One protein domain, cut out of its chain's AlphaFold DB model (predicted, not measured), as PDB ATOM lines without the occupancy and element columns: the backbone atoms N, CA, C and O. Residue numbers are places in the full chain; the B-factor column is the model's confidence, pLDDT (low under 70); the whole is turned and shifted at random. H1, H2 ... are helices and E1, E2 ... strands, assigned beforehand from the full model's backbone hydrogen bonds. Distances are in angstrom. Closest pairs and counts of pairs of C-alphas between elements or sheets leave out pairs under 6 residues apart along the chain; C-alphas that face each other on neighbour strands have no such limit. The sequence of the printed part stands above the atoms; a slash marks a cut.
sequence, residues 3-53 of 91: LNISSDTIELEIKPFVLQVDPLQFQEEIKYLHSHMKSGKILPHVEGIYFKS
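This is residues 3 to 53 of the 91 residues of an uncharacterized protein of Bacillus thuringiensis (UniProt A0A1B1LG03). A two-stranded hairpin, E1 and E2, whose residues 5 to 10 stick out, leads into a small body of one sheet, E3 - E5 - E4, antiparallel, grazed by helix H1. The 51 printed residues, mixed in class, run E1 E2 E3 H1 E4 E5. The whole is only just compact, close to loose (radius of gyration of the C-alphas 11.6 A), and elongated, 36 by 21 by 16 A.

Start at E1, residues 3 to 5, antiparallel to E2, residues 10 to 13; N 4 and O 11 are 2.8 A apart. E2 is apart from E3, residues 17 to 19. E5, residues 48 to 52, is antiparallel to E3 (N 19 and O 49, 2.8 A) and forms a hairpin with E4, residues 41 to 45 (N 43 and O 50, 2.9 A). H1, residues 27 to 36, has every O i to N i+4 pair within hydrogen-bond range and only grazes the sheet with residues 30 to 34; its closest C-alphas to E4 are those of His 34 and Ile 42, 6.8 A. E3, H1 and E4 make a split strand-helix-strand unit, two strands running the same way with E5 between them, its crossover right-handed.

Find C-alpha 3 at (147.950, 226.164, 160.930). H1 runs 14.5 A from C-alpha 27 at (149.226, 205.027, 170.604); E5 runs 13.0 A to C-alpha 52 at (145.394, 210.806, 154.359).

The C-alphas of Ser 7 and Val 46, the farthest apart, are 36.7 A apart. The printed part has no cut and no long link; residue 14 is under pLDDT 70.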
ATOM      1  N   LEU A   3     148.376 226.035 159.541       74.38
ATOM      2  CA  LEU A   3     147.950 226.164 160.930       74.38
ATOM      3  C   LEU A   3     147.205 227.491 161.079       74.38
ATOM      4  O   LEU A   3     147.799 228.544 160.847       74.38
ATOM      5  N   ASN A   4     145.932 227.434 161.461       79.88
ATOM      6  CA  ASN A   4     145.139 228.597 161.844       79.88
ATOM      7  C   ASN A   4     144.799 228.467 163.335       79.88
ATOM      8  O   ASN A   4     144.358 227.413 163.785       79.88
ATOM      9  N   ILE A   5     145.012 229.527 164.109       78.88
ATOM     10  CA  ILE A   5     144.732 229.543 165.549       78.88
ATOM     11  C   ILE A   5     143.709 230.649 165.814       78.88
ATOM     12  O   ILE A   5     143.961 231.807 165.482       78.88
ATOM     13  N   SER A   6     142.567 230.289 166.397       87.25
ATOM     14  CA  SER A   6     141.572 231.210 166.957       87.25
ATOM     15  C   SER A   6     141.628 231.186 168.489       87.25
ATOM     16  O   SER A   6     142.420 230.460 169.089       87.25
ATOM     17  N   SER A   7     140.792 231.994 169.148       84.31
ATOM     18  CA  SER A   7     140.730 232.074 170.615       84.31
ATOM     19  C   SER A   7     140.345 230.760 171.299       84.31
ATOM     20  O   SER A   7     140.642 230.576 172.475       84.31
ATOM     21  N   ASP A   8     139.659 229.873 170.584       88.50
ATOM     22  CA  ASP A   8     139.049 228.647 171.102       88.50
ATOM     23  C   ASP A   8     139.398 227.393 170.287       88.50
ATOM     24  O   ASP A   8     139.114 226.279 170.724       88.50
ATOM     25  N   THR A   9     140.011 227.552 169.113       79.69
ATOM     26  CA  THR A   9     140.225 226.459 168.167       79.69
ATOM     27  C   THR A   9     141.616 226.540 167.556       79.69
ATOM     28  O   THR A   9     142.087 227.599 167.146       79.69
ATOM     29  N   ILE A  10     142.270 225.387 167.439       80.25
ATOM     30  CA  ILE A  10     143.444 225.215 166.588       80.25
ATOM     31  C   ILE A  10     143.009 224.372 165.396       80.25
ATOM     32  O   ILE A  10     142.593 223.225 165.554       80.25
ATOM     33  N   GLU A  11     143.090 224.943 164.202       79.06
ATOM     34  CA  GLU A  11     142.797 224.257 162.953       79.06
ATOM     35  C   GLU A  11     144.105 223.937 162.232       79.06
ATOM     36  O   GLU A  11     144.887 224.820 161.873       79.06
ATOM     37  N   LEU A  12     144.346 222.642 162.035       75.75
ATOM     38  CA  LEU A  12     145.527 222.128 161.363       75.75
ATOM     39  C   LEU A  12     145.104 221.418 160.076       75.75
ATOM     40  O   LEU A  12     144.588 220.303 160.100       75.75
ATOM     41  N   GLU A  13     145.357 222.058 158.940       71.88
ATOM     42  CA  GLU A  13     145.170 221.455 157.628       71.88
ATOM     43  C   GLU A  13     146.458 220.776 157.177       71.88
ATOM     44  O   GLU A  13     147.521 221.391 156.985       71.88
ATOM     45  N   ILE A  14     146.353 219.472 156.958       68.50
ATOM     46  CA  ILE A  14     147.491 218.656 156.593       68.50
ATOM     47  C   ILE A  14     147.275 218.040 155.209       68.50
ATOM     48  O   ILE A  14     146.364 217.246 154.988       68.50
ATOM     49  N   LYS A  15     148.160 218.392 154.267       74.50
ATOM     50  CA  LYS A  15     148.307 217.642 153.015       74.50
ATOM     51  C   LYS A  15     148.780 216.221 153.330       74.50
ATOM     52  O   LYS A  15     149.457 216.049 154.343       74.50
ATOM     53  N   PRO A  16     148.495 215.232 152.469       77.81
ATOM     54  CA  PRO A  16     148.964 213.884 152.716       77.81
ATOM     55  C   PRO A  16     150.473 213.850 152.966       77.81
ATOM     56  O   PRO A  16     151.247 214.358 152.156       77.81
ATOM     57  N   PHE A  17     150.872 213.322 154.119       83.12
ATOM     58  CA  PHE A  17     152.271 213.228 154.535       83.12
ATOM     59  C   PHE A  17     152.444 212.104 155.559       83.12
ATOM     60  O   PHE A  17     151.487 211.703 156.230       83.12
ATOM     61  N   VAL A  18     153.671 211.605 155.669       87.56
ATOM     62  CA  VAL A  18     154.066 210.651 156.706       87.56
ATOM     63  C   VAL A  18     154.710 211.431 157.847       87.56
ATOM     64  O   VAL A  18     155.694 212.141 157.636       87.56
ATOM     65  N   LEU A  19     154.155 211.306 159.048       87.88
ATOM     66  CA  LEU A  19     154.800 211.748 160.274       87.88
ATOM     67  C   LEU A  19     155.675 210.604 160.795       87.88
ATOM     68  O   LEU A  19     155.171 209.521 161.096       87.88
ATOM     69  N   GLN A  20     156.978 210.860 160.895       90.88
ATOM     70  CA  GLN A  20     157.973 209.882 161.336       90.88
ATOM     71  C   GLN A  20     157.969 209.755 162.864       90.88
ATOM     72  O   GLN A  20     158.692 210.461 163.562       90.88
ATOM     73  N   VAL A  21     157.117 208.873 163.380       89.62
ATOM     74  CA  VAL A  21     156.994 208.527 164.805       89.62
ATOM     75  C   VAL A  21     156.769 207.027 164.939       89.62
ATOM     76  O   VAL A  21     156.186 206.434 164.038       89.62
ATOM     77  N   ASP A  22     157.179 206.409 166.047       90.06
ATOM     78  CA  ASP A  22     156.845 205.006 166.328       90.06
ATOM     79  C   ASP A  22     155.356 204.886 166.718       90.06
ATOM     80  O   ASP A  22     154.967 205.344 167.798       90.06
ATOM     81  N   PRO A  23     154.498 204.257 165.891       87.62
ATOM     82  CA  PRO A  23     153.075 204.166 166.192       87.62
ATOM     83  C   PRO A  23     152.771 203.358 167.457       87.62
ATOM     84  O   PRO A  23     151.720 203.564 168.063       87.62
ATOM     85  N   LEU A  24     153.660 202.443 167.862       89.50
ATOM     86  CA  LEU A  24     153.476 201.626 169.062       89.50
ATOM     87  C   LEU A  24     153.754 202.414 170.339       89.50
ATOM     88  O   LEU A  24     153.086 202.168 171.345       89.50
ATOM     89  N   GLN A  25     154.702 203.351 170.292       93.81
ATOM     90  CA  GLN A  25     155.042 204.215 171.420       93.81
ATOM     91  C   GLN A  25     153.970 205.291 171.659       93.81
ATOM     92  O   GLN A  25     153.638 205.564 172.808       93.81
ATOM     93  N   PHE A  26     153.409 205.867 170.591       91.25
ATOM     94  CA  PHE A  26     152.513 207.035 170.652       91.25
ATOM     95  C   PHE A  26     151.028 206.690 170.434       91.25
ATOM     96  O   PHE A  26     150.276 207.446 169.814       91.25
ATOM     97  N   GLN A  27     150.586 205.511 170.882       90.88
ATOM     98  CA  GLN A  27     149.226 205.027 170.604       90.88
ATOM     99  C   GLN A  27     148.132 205.951 171.149       90.88
ATOM    100  O   GLN A  27     147.106 206.134 170.490       90.88
ATOM    101  N   GLU A  28     148.326 206.529 172.334       93.69
ATOM    102  CA  GLU A  28     147.322 207.384 172.968       93.69
ATOM    103  C   GLU A  28     147.239 208.753 172.287       93.69
ATOM    104  O   GLU A  28     146.140 209.247 172.035       93.69
ATOM    105  N   GLU A  29     148.368 209.328 171.878       92.75
ATOM    106  CA  GLU A  29     148.424 210.564 171.098       92.75
ATOM    107  C   GLU A  29     147.797 210.371 169.716       92.75
ATOM    108  O   GLU A  29     147.033 211.218 169.256       92.75
ATOM    109  N   ILE A  30     148.058 209.232 169.067       90.75
ATOM    110  CA  ILE A  30     147.436 208.894 167.782       90.75
ATOM    111  C   ILE A  30     145.918 208.751 167.940       90.75
ATOM    112  O   ILE A  30     145.170 209.295 167.124       90.75
ATOM    113  N   LYS A  31     145.440 208.074 168.994       91.75
ATOM    114  CA  LYS A  31     144.001 207.983 169.302       91.75
ATOM    115  C   LYS A  31     143.395 209.352 169.595       91.75
ATOM    116  O   LYS A  31     142.298 209.635 169.117       91.75
ATOM    117  N   TYR A  32     144.098 210.191 170.350       92.00
ATOM    118  CA  TYR A  32     143.666 211.549 170.663       92.00
ATOM    119  C   TYR A  32     143.535 212.394 169.393       92.00
ATOM    120  O   TYR A  32     142.505 213.030 169.178       92.00
ATOM    121  N   LEU A  33     144.533 212.358 168.508       88.75
ATOM    122  CA  LEU A  33     144.455 213.032 167.214       88.75
ATOM    123  C   LEU A  33     143.270 212.508 166.405       88.75
ATOM    124  O   LEU A  33     142.461 213.297 165.923       88.75
ATOM    125  N   HIS A  34     143.116 211.185 166.318       88.31
ATOM    126  CA  HIS A  34     142.022 210.563 165.579       88.31
ATOM    127  C   HIS A  34     140.635 210.958 166.121       88.31
ATOM    128  O   HIS A  34     139.710 211.129 165.329       88.31
ATOM    129  N   SER A  35     140.457 211.124 167.438       90.88
ATOM    130  CA  SER A  35     139.163 211.514 168.027       90.88
ATOM    131  C   SER A  35     138.788 212.979 167.787       90.88
ATOM    132  O   SER A  35     137.607 213.316 167.827       90.88
ATOM    133  N   HIS A  36     139.770 213.832 167.485       88.88
ATOM    134  CA  HIS A  36     139.568 215.257 167.204       88.88
ATOM    135  C   HIS A  36     139.652 215.590 165.705       88.88
ATOM    136  O   HIS A  36     139.461 216.742 165.308       88.88
ATOM    137  N   MET A  37     139.907 214.599 164.845       84.69
ATOM    138  CA  MET A  37     139.879 214.789 163.398       84.69
ATOM    139  C   MET A  37     138.455 215.030 162.900       84.69
ATOM    140  O   MET A  37     137.578 214.180 163.026       84.69
ATOM    141  N   LYS A  38     138.246 216.172 162.238       84.50
ATOM    142  CA  LYS A  38     136.985 216.467 161.537       84.50
ATOM    143  C   LYS A  38     136.876 215.758 160.182       84.50
ATOM    144  O   LYS A  38     135.776 215.450 159.737       84.50
ATOM    145  N   SER A  39     137.999 215.524 159.501       81.75
ATOM    146  CA  SER A  39     138.053 214.862 158.191       81.75
ATOM    147  C   SER A  39     139.417 214.201 157.950       81.75
ATOM    148  O   SER A  39     140.393 214.529 158.623       81.75
ATOM    149  N   GLY A  40     139.491 213.278 156.987       85.56
ATOM    150  CA  GLY A  40     140.692 212.491 156.684       85.56
ATOM    151  C   GLY A  40     140.767 211.160 157.438       85.56
ATOM    152  O   GLY A  40     139.798 210.725 158.062       85.56
ATOM    153  N   LYS A  41     141.924 210.497 157.353       88.50
ATOM    154  CA  LYS A  41     142.260 209.245 158.054       88.50
ATOM    155  C   LYS A  41     143.717 209.267 158.518       88.50
ATOM    156  O   LYS A  41     144.570 209.786 157.801       88.50
ATOM    157  N   ILE A  42     144.006 208.646 159.660       90.44
ATOM    158  CA  ILE A  42     145.374 208.296 160.073       90.44
ATOM    159  C   ILE A  42     145.553 206.804 159.824       90.44
ATOM    160  O   ILE A  42     144.743 205.998 160.278       90.44
ATOM    161  N   LEU A  43     146.591 206.439 159.078       89.06
ATOM    162  CA  LEU A  43     146.899 205.057 158.730       89.06
ATOM    163  C   LEU A  43     148.300 204.695 159.241       89.06
ATOM    164  O   LEU A  43     149.206 205.522 159.134       89.06
ATOM    165  N   PRO A  44     148.512 203.479 159.765       85.94
ATOM    166  CA  PRO A  44     149.856 203.012 160.077       85.94
ATOM    167  C   PRO A  44     150.692 202.905 158.792       85.94
ATOM    168  O   PRO A  44     150.192 202.489 157.745       85.94
ATOM    169  N   HIS A  45     151.965 203.282 158.877       88.75
ATOM    170  CA  HIS A  45     152.940 203.210 157.794       88.75
ATOM    171  C   HIS A  45     154.262 202.633 158.319       88.75
ATOM    172  O   HIS A  45     154.581 202.765 159.496       88.75
ATOM    173  N   VAL A  46     155.060 202.016 157.444       86.00
ATOM    174  CA  VAL A  46     156.345 201.395 157.828       86.00
ATOM    175  C   VAL A  46     157.349 202.386 158.434       86.00
ATOM    176  O   VAL A  46     158.205 201.996 159.215       86.00
ATOM    177  N   GLU A  47     157.208 203.669 158.108       87.56
ATOM    178  CA  GLU A  47     158.048 204.776 158.598       87.56
ATOM    179  C   GLU A  47     157.322 205.686 159.609       87.56
ATOM    180  O   GLU A  47     157.836 206.748 159.954       87.56
ATOM    181  N   GLY A  48     156.121 205.308 160.062       90.06
ATOM    182  CA  GLY A  48     155.381 206.028 161.099       90.06
ATOM    183  C   GLY A  48     153.877 206.063 160.868       90.06
ATOM    184  O   GLY A  48     153.249 205.020 160.692       90.06
ATOM    185  N   ILE A  49     153.269 207.250 160.871       91.31
ATOM    186  CA  ILE A  49     151.828 207.404 160.612       91.31
ATOM    187  C   ILE A  49     151.576 208.261 159.377       91.31
ATOM    188  O   ILE A  49     152.152 209.334 159.206       91.31
ATOM    189  N   TYR A  50     150.699 207.787 158.502       89.62
ATOM    190  CA  TYR A  50     150.299 208.480 157.289       89.62
ATOM    191  C   TYR A  50     148.975 209.208 157.505       89.62
ATOM    192  O   TYR A  50     147.943 208.585 157.765       89.62
ATOM    193  N   PHE A  51     148.994 210.529 157.355       87.75
ATOM    194  CA  PHE A  51     147.778 211.330 157.321       87.75
ATOM    195  C   PHE A  51     147.257 211.351 155.888       87.75
ATOM    196  O   PHE A  51     147.919 211.869 154.991       87.75
ATOM    197  N   LYS A  52     146.067 210.797 155.659       85.62
ATOM    198  CA  LYS A  52     145.394 210.806 154.359       85.62
ATOM    199  C   LYS A  52     144.225 211.785 154.398       85.62
ATOM    200  O   LYS A  52     143.295 211.605 155.178       85.62
ATOM    201  N   SER A  53     144.245 212.794 153.531       79.56
ATOM    202  CA  SER A  53     143.081 213.661 153.319       79.56
ATOM    203  C   SER A  53     141.951 212.892 152.621       79.56
ATOM    204  O   SER A  53     142.213 212.002 151.812       79.56
TER     205      SER A  53